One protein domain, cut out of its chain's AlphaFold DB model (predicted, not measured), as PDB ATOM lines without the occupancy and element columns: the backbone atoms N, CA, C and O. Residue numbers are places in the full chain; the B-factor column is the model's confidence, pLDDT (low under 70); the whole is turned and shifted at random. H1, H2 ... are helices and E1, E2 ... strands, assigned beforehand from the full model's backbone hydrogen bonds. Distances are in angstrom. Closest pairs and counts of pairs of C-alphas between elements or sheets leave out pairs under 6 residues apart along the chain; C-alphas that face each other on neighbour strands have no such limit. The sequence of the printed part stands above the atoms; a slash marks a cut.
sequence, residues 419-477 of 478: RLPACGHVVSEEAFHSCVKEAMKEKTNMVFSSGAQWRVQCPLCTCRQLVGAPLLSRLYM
ATOM      1  N   ARG A 419     -37.771  17.256  32.338       95.00
ATOM      2  CA  ARG A 419     -37.310  18.573  32.800       95.00
ATOM      3  C   ARG A 419     -36.450  19.253  31.736       95.00
ATOM      4  O   ARG A 419     -35.435  18.713  31.305       95.00
ATOM      5  N   LEU A 420     -36.857  20.446  31.316       94.12
ATOM      6  CA  LEU A 420     -36.244  21.172  30.205       94.12
ATOM      7  C   LEU A 420     -35.014  21.983  30.655       94.12
ATOM      8  O   LEU A 420     -35.142  22.813  31.558       94.12
ATOM      9  N   PRO A 421     -33.834  21.810  30.027       89.50
ATOM     10  CA  PRO A 421     -32.575  22.332  30.559       89.50
ATOM     11  C   PRO A 421     -32.474  23.863  30.566       89.50
ATOM     12  O   PRO A 421     -31.889  24.414  31.492       89.50
ATOM     13  N   ALA A 422     -33.043  24.572  29.584       92.62
ATOM     14  CA  ALA A 422     -32.864  26.025  29.483       92.62
ATOM     15  C   ALA A 422     -33.868  26.846  30.312       92.62
ATOM     16  O   ALA A 422     -33.685  28.051  30.459       92.62
ATOM     17  N   CYS A 423     -34.939  26.232  30.828       95.62
ATOM     18  CA  CYS A 423     -35.957  26.941  31.617       95.62
ATOM     19  C   CYS A 423     -36.381  26.237  32.912       95.62
ATOM     20  O   CYS A 423     -37.221  26.765  33.635       95.62
ATOM     21  N   GLY A 424     -35.866  25.038  33.196       95.44
ATOM     22  CA  GLY A 424     -36.162  24.271  34.408       95.44
ATOM     23  C   GLY A 424     -37.581  23.697  34.511       95.44
ATOM     24  O   GLY A 424     -37.822  22.916  35.436       95.44
ATOM     25  N   HIS A 425     -38.488  24.046  33.587       97.44
ATOM     26  CA  HIS A 425     -39.869  23.564  33.564       97.44
ATOM     27  C   HIS A 425     -39.938  22.045  33.420       97.44
ATOM     28  O   HIS A 425     -39.219  21.443  32.621       97.44
ATOM     29  N   VAL A 426     -40.861  21.458  34.173       96.25
ATOM     30  CA  VAL A 426     -41.246  20.052  34.102       96.25
ATOM     31  C   VAL A 426     -42.463  19.959  33.180       96.25
ATOM     32  O   VAL A 426     -43.454  20.652  33.403       96.25
ATOM     33  N   VAL A 427     -42.372  19.157  32.122       96.12
ATOM     34  CA  VAL A 427     -43.422  18.972  31.108       96.12
ATOM     35  C   VAL A 427     -43.746  17.487  30.953       96.12
ATOM     36  O   VAL A 427     -42.883  16.639  31.186       96.12
ATOM     37  N   SER A 428     -44.979  17.149  30.566       96.06
ATOM     38  CA  SER A 428     -45.308  15.761  30.223       96.06
ATOM     39  C   SER A 428     -44.550  15.322  28.969       96.06
ATOM     40  O   SER A 428     -44.251  16.136  28.087       96.06
ATOM     41  N   GLU A 429     -44.243  14.027  28.891       94.25
ATOM     42  CA  GLU A 429     -43.526  13.439  27.759       94.25
ATOM     43  C   GLU A 429     -44.311  13.626  26.450       94.25
ATOM     44  O   GLU A 429     -43.748  14.095  25.464       94.25
ATOM     45  N   GLU A 430     -45.637  13.444  26.477       95.19
ATOM     46  CA  GLU A 430     -46.546  13.744  25.360       95.19
ATOM     47  C   GLU A 430     -46.443  15.194  24.851       95.19
ATOM     48  O   GLU A 430     -46.309  15.435  23.645       95.19
ATOM     49  N   ALA A 431     -46.487  16.181  25.758       95.44
ATOM     50  CA  ALA A 431     -46.431  17.595  25.389       95.44
ATOM     51  C   ALA A 431     -45.064  17.952  24.794       95.44
ATOM     52  O   ALA A 431     -44.983  18.676  23.799       95.44
ATOM     53  N   PHE A 432     -43.987  17.405  25.361       96.00
ATOM     54  CA  PHE A 432     -42.645  17.592  24.828       96.00
ATOM     55  C   PHE A 432     -42.465  16.918  23.463       96.00
ATOM     56  O   PHE A 432     -41.956  17.546  22.537       96.00
ATOM     57  N   HIS A 433     -42.949  15.686  23.299       95.31
ATOM     58  CA  HIS A 433     -42.906  14.936  22.045       95.31
ATOM     59  C   HIS A 433     -43.688  15.643  20.924       95.31
ATOM     60  O   HIS A 433     -43.234  15.664  19.779       95.31
ATOM     61  N   SER A 434     -44.810  16.295  21.242       96.50
ATOM     62  CA  SER A 434     -45.536  17.161  20.302       96.50
ATOM     63  C   SER A 434     -44.671  18.341  19.829       96.50
ATOM     64  O   SER A 434     -44.461  18.523  18.628       96.50
ATOM     65  N   CYS A 435     -44.058  19.085  20.758       96.31
ATOM     66  CA  CYS A 435     -43.156  20.193  20.424       96.31
ATOM     67  C   CYS A 435     -41.913  19.745  19.634       96.31
ATOM     68  O   CYS A 435     -41.458  20.464  18.743       96.31
ATOM     69  N   VAL A 436     -41.369  18.562  19.930       96.06
ATOM     70  CA  VAL A 436     -40.256  17.946  19.191       96.06
ATOM     71  C   VAL A 436     -40.673  17.590  17.761       96.06
ATOM     72  O   VAL A 436     -39.946  17.917  16.821       96.06
ATOM     73  N   LYS A 437     -41.853  16.984  17.567       95.69
ATOM     74  CA  LYS A 437     -42.392  16.644  16.240       95.69
ATOM     75  C   LYS A 437     -42.558  17.875  15.353       95.69
ATOM     76  O   LYS A 437     -42.147  17.829  14.196       95.69
ATOM     77  N   GLU A 438     -43.098  18.977  15.874       95.88
ATOM     78  CA  GLU A 438     -43.178  20.231  15.111       95.88
ATOM     79  C   GLU A 438     -41.785  20.817  14.828       95.88
ATOM     80  O   GLU A 438     -41.486  21.174  13.686       95.88
ATOM     81  N   ALA A 439     -40.880  20.819  15.815       95.31
ATOM     82  CA  ALA A 439     -39.508  21.290  15.627       95.31
ATOM     83  C   ALA A 439     -38.730  20.497  14.558       95.31
ATOM     84  O   ALA A 439     -37.877  21.071  13.884       95.31
ATOM     85  N   MET A 440     -39.024  19.206  14.366       94.31
ATOM     86  CA  MET A 440     -38.409  18.372  13.324       94.31
ATOM     87  C   MET A 440     -38.965  18.606  11.911       94.31
ATOM     88  O   MET A 440     -38.252  18.339  10.942       94.31
ATOM     89  N   LYS A 441     -40.196  19.116  11.755       95.44
ATOM     90  CA  LYS A 441     -40.760  19.451  10.429       95.44
ATOM     91  C   LYS A 441     -40.064  20.660   9.801       95.44
ATOM     92  O   LYS A 441     -39.857  20.707   8.589       95.44
ATOM     93  N   GLU A 442     -39.694  21.639  10.620       94.38
ATOM     94  CA  GLU A 442     -39.011  22.854  10.180       94.38
ATOM     95  C   GLU A 442     -37.498  22.629  10.036       94.38
ATOM     96  O   GLU A 442     -36.749  22.645  11.014       94.38
ATOM     97  N   LYS A 443     -37.006  22.512   8.794       90.81
ATOM     98  CA  LYS A 443     -35.561  22.375   8.499       90.81
ATOM     99  C   LYS A 443     -34.689  23.475   9.127       90.81
ATOM    100  O   LYS A 443     -33.519  23.239   9.399       90.81
ATOM    101  N   THR A 444     -35.255  24.657   9.370       94.69
ATOM    102  CA  THR A 444     -34.614  25.817  10.012       94.69
ATOM    103  C   THR A 444     -34.365  25.662  11.513       94.69
ATOM    104  O   THR A 444     -33.580  26.428  12.070       94.69
ATOM    105  N   ASN A 445     -35.004  24.698  12.183       92.44
ATOM    106  CA  ASN A 445     -34.798  24.454  13.613       92.44
ATOM    107  C   ASN A 445     -33.620  23.518  13.904       92.44
ATOM    108  O   ASN A 445     -33.183  23.460  15.053       92.44
ATOM    109  N   MET A 446     -33.069  22.833  12.900       93.00
ATOM    110  CA  MET A 446     -31.855  22.033  13.055       93.00
ATOM    111  C   MET A 446     -30.605  22.930  13.054       93.00
ATOM    112  O   MET A 446     -30.408  23.751  12.159       93.00
ATOM    113  N   VAL A 447     -29.746  22.764  14.058       90.88
ATOM    114  CA  VAL A 447     -28.496  23.509  14.249       90.88
ATOM    115  C   VAL A 447     -27.322  22.532  14.237       90.88
ATOM    116  O   VAL A 447     -27.326  21.542  14.964       90.88
ATOM    117  N   PHE A 448     -26.306  22.838  13.425       88.56
ATOM    118  CA  PHE A 448     -25.084  22.044  13.255       88.56
ATOM    119  C   PHE A 448     -23.879  22.707  13.948       88.56
ATOM    120  O   PHE A 448     -22.903  23.066  13.295       88.56
ATOM    121  N   SER A 449     -23.946  22.924  15.262       74.75
ATOM    122  CA  SER A 449     -22.834  23.516  16.029       74.75
ATOM    123  C   SER A 449     -21.832  22.476  16.543       74.75
ATOM    124  O   SER A 449     -20.641  22.761  16.609       74.75
ATOM    125  N   SER A 450     -22.295  21.274  16.904       75.81
ATOM    126  CA  SER A 450     -21.448  20.205  17.469       75.81
ATOM    127  C   SER A 450     -22.107  18.814  17.377       75.81
ATOM    128  O   SER A 450     -22.010  18.003  18.297       75.81
ATOM    129  N   GLY A 451     -22.862  18.572  16.304       86.88
ATOM    130  CA  GLY A 451     -23.798  17.448  16.162       86.88
ATOM    131  C   GLY A 451     -25.213  17.942  15.856       86.88
ATOM    132  O   GLY A 451     -25.468  19.144  15.901       86.88
ATOM    133  N   ALA A 452     -26.128  17.030  15.525       89.62
ATOM    134  CA  ALA A 452     -27.513  17.392  15.230       89.62
ATOM    135  C   ALA A 452     -28.253  17.803  16.517       89.62
ATOM    136  O   ALA A 452     -28.432  16.999  17.439       89.62
ATOM    137  N   GLN A 453     -28.661  19.070  16.574       95.69
ATOM    138  CA  GLN A 453     -29.482  19.641  17.638       95.69
ATOM    139  C   GLN A 453     -30.716  20.309  17.033       95.69
ATOM    140  O   GLN A 453     -30.631  20.901  15.960       95.69
ATOM    141  N   TRP A 454     -31.849  20.262  17.729       96.50
ATOM    142  CA  TRP A 454     -33.100  20.878  17.286       96.50
ATOM    143  C   TRP A 454     -33.540  21.970  18.255       96.50
ATOM    144  O   TRP A 454     -33.486  21.791  19.471       96.50
ATOM    145  N   ARG A 455     -33.999  23.102  17.716       97.00
ATOM    146  CA  ARG A 455     -34.636  24.187  18.470       97.00
ATOM    147  C   ARG A 455     -36.070  23.793  18.813       97.00
ATOM    148  O   ARG A 455     -36.981  24.025  18.026       97.00
ATOM    149  N   VAL A 456     -36.264  23.209  19.989       97.38
ATOM    150  CA  VAL A 456     -37.581  22.813  20.498       97.38
ATOM    151  C   VAL A 456     -38.161  23.940  21.347       97.38
ATOM    152  O   VAL A 456     -37.478  24.511  22.200       97.38
ATOM    153  N   GLN A 457     -39.422  24.280  21.106       97.62
ATOM    154  CA  GLN A 457     -40.160  25.265  21.891       97.62
ATOM    155  C   GLN A 457     -40.748  24.605  23.143       97.62
ATOM    156  O   GLN A 457     -41.394  23.567  23.052       97.62
ATOM    157  N   CYS A 458     -40.544  25.197  24.319       97.12
ATOM    158  CA  CYS A 458     -41.213  24.741  25.537       97.12
ATOM    159  C   CYS A 458     -42.724  25.032  25.461       97.12
ATOM    160  O   CYS A 458     -43.082  26.183  25.187       97.12
ATOM    161  N   PRO A 459     -43.607  24.067  25.782       95.31
ATOM    162  CA  PRO A 459     -45.052  24.297  25.787       95.31
ATOM    163  C   PRO A 459     -45.517  25.256  26.898       95.31
ATOM    164  O   PRO A 459     -46.586  25.836  26.769       95.31
ATOM    165  N   LEU A 460     -44.722  25.448  27.964       96.25
ATOM    166  CA  LEU A 460     -45.076  26.312  29.099       96.25
ATOM    167  C   LEU A 460     -44.542  27.748  28.969       96.25
ATOM    168  O   LEU A 460     -45.319  28.681  29.126       96.25
ATOM    169  N   CYS A 461     -43.249  27.955  28.657       96.94
ATOM    170  CA  CYS A 461     -42.689  29.315  28.511       96.94
ATOM    171  C   CYS A 461     -42.466  29.818  27.083       96.94
ATOM    172  O   CYS A 461     -41.988  30.938  26.929       96.94
ATOM    173  N   THR A 462     -42.742  29.043  26.025       96.31
ATOM    174  CA  THR A 462     -42.441  29.369  24.600       96.31
ATOM    175  C   THR A 462     -40.960  29.639  24.256       96.31
ATOM    176  O   THR A 462     -40.559  29.650  23.093       96.31
ATOM    177  N   CYS A 463     -40.118  29.755  25.276       96.88
ATOM    178  CA  CYS A 463     -38.668  29.691  25.284       96.88
ATOM    179  C   CYS A 463     -38.145  28.528  24.402       96.88
ATOM    180  O   CYS A 463     -38.511  27.362  24.592       96.88
ATOM    181  N   ARG A 464     -37.287  28.845  23.419       96.56
ATOM    182  CA  ARG A 464     -36.670  27.871  22.498       96.56
ATOM    183  C   ARG A 464     -35.378  27.306  23.088       96.56
ATOM    184  O   ARG A 464     -34.556  28.064  23.595       96.56
ATOM    185  N   GLN A 465     -35.183  25.995  22.987       95.19
ATOM    186  CA  GLN A 465     -34.056  25.276  23.592       95.19
ATOM    187  C   GLN A 465     -33.389  24.360  22.575       95.19
ATOM    188  O   GLN A 465     -34.067  23.805  21.715       95.19
ATOM    189  N   LEU A 466     -32.073  24.180  22.681       96.62
ATOM    190  CA  LEU A 466     -31.350  23.208  21.866       96.62
ATOM    191  C   LEU A 466     -31.448  21.828  22.515       96.62
ATOM    192  O   LEU A 466     -30.929  21.602  23.606       96.62
ATOM    193  N   VAL A 467     -32.121  20.911  21.828       95.19
ATOM    194  CA  VAL A 467     -32.259  19.513  22.228       95.19
ATOM    195  C   VAL A 467     -31.339  18.670  21.353       95.19
ATOM    196  O   VAL A 467     -31.474  18.658  20.129       95.19
ATOM    197  N   GLY A 468     -30.374  17.996  21.976       95.06
ATOM    198  CA  GLY A 468     -29.431  17.123  21.280       95.06
ATOM    199  C   GLY A 468     -30.007  15.743  20.968       95.06
ATOM    200  O   GLY A 468     -30.897  15.254  21.667       95.06
ATOM    201  N   ALA A 469     -29.426  15.088  19.960       90.69
ATOM    202  CA  ALA A 469     -29.780  13.732  19.542       90.69
ATOM    203  C   ALA A 469     -29.983  12.700  20.685       90.69
ATOM    204  O   ALA A 469     -30.951  11.955  20.578       90.69
ATOM    205  N   PRO A 470     -29.202  12.665  21.793       88.50
ATOM    206  CA  PRO A 470     -29.404  11.676  22.863       88.50
ATOM    207  C   PRO A 470     -30.758  11.768  23.586       88.50
ATOM    208  O   PRO A 470     -31.316  10.749  23.990       88.50
ATOM    209  N   LEU A 471     -31.306  12.979  23.746       86.94
ATOM    210  CA  LEU A 471     -32.632  13.153  24.349       86.94
ATOM    211  C   LEU A 471     -33.730  12.728  23.365       86.94
ATOM    212  O   LEU A 471     -34.745  12.174  23.763       86.94
ATOM    213  N   LEU A 472     -33.501  12.952  22.071       89.94
ATOM    214  CA  LEU A 472     -34.431  12.593  21.002       89.94
ATOM    215  C   LEU A 472     -34.460  11.083  20.766       89.94
ATOM    216  O   LEU A 472     -35.539  10.524  20.627       89.94
ATOM    217  N   SER A 473     -33.312  10.398  20.808       86.50
ATOM    218  CA  SER A 473     -33.282   8.933  20.755       86.50
ATOM    219  C   SER A 473     -34.062   8.301  21.903       86.50
ATOM    220  O   SER A 473     -34.664   7.260  21.701       86.50
ATOM    221  N   ARG A 474     -34.127   8.938  23.082       86.44
ATOM    222  CA  ARG A 474     -34.966   8.442  24.181       86.44
ATOM    223  C   ARG A 474     -36.463   8.504  23.843       86.44
ATOM    224  O   ARG A 474     -37.137   7.510  24.047       86.44
ATOM    225  N   LEU A 475     -36.939   9.617  23.276       86.06
ATOM    226  CA  LEU A 475     -38.357   9.838  22.922       86.06
ATOM    227  C   LEU A 475     -38.854   9.043  21.701       86.06
ATOM    228  O   LEU A 475     -40.057   8.953  21.474       86.06
ATOM    229  N   TYR A 476     -37.934   8.582  20.848       82.94
ATOM    230  CA  TYR A 476     -38.247   7.902  19.584       82.94
ATOM    231  C   TYR A 476     -37.840   6.419  19.563       82.94
ATOM    232  O   TYR A 476     -38.005   5.766  18.533       82.94
ATOM    233  N   MET A 477     -37.283   5.897  20.661       70.62
ATOM    234  CA  MET A 477     -36.963   4.469  20.827       70.62
ATOM    235  C   MET A 477     -37.732   3.809  21.986       70.62
ATOM    236  O   MET A 477     -37.544   2.616  22.220       70.62
TER     237      MET A 477
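This is residues 419 to 477 of the 478 residues of the protein "RING-type zinc-finger, LisH dimerization motif protein" of Toxoplasma gondii (strain ATCC 50861 / VEG) (UniProt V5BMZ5). A small sheet of three strands has the helix H1 laid across it on one face, while the short helix H2 runs on from the end of E3 and only grazes the sheet. The printed part has 59 residues with two named helices and three named strands, in the order H1, E1, E2, E3, H2. The sheet runs E1, E2, E3, antiparallel throughout, and the class is mixed, helices and strands. The whole is compact and rounded, with a radius of gyration of the C-alphas of 10.6 A and spans of 26 by 25 by 19 A.

E1, residues 446 to 448, E2, residues 452 to 457, and E3, residues 464 to 468, form a meander, each strand the antiparallel neighbour of the one before. E1 and E2 are a hairpin at 141 degrees, with N 447 and O 453 within hydrogen-bond range at 2.8 A. E2 and E3 are a hairpin at 149 degrees, with N 465 and O 456 at 2.8 A. H1, residues 429 to 441, is on the sheet at a height of 9.1 A. It runs across the strands, at 64 degrees to E2 on the local plane; the closest C-alphas of H1 and E2, those of Ala 439 and Val 456, are 5.5 A apart. H2, residues 469 to 477, only grazes the sheet with residues 469 to 472. H1 and H2 are close but not clearly touching, the closest C-alphas being those of His 433 and Leu 475, 6.9 A apart. In H1 and H2 every O i to N i+4 pair is within hydrogen-bond range.

H1 measures 18.6 A from C-alpha 429 at (-43.526, 13.439, 27.759) to C-alpha 441. E1 measures 6.8 A, E2 16.3 A and E3 13.0 A. H2 measures 11.8 A and ends with C-alpha 477 at (-36.963, 4.469, 20.827).

The two C-alphas farthest apart, those of Ser 428 and Ser 449, are 27.7 A apart. The printed part has no cut. No link is long. The mean pLDDT of the printed part is 92.7, and no printed residue is under 70.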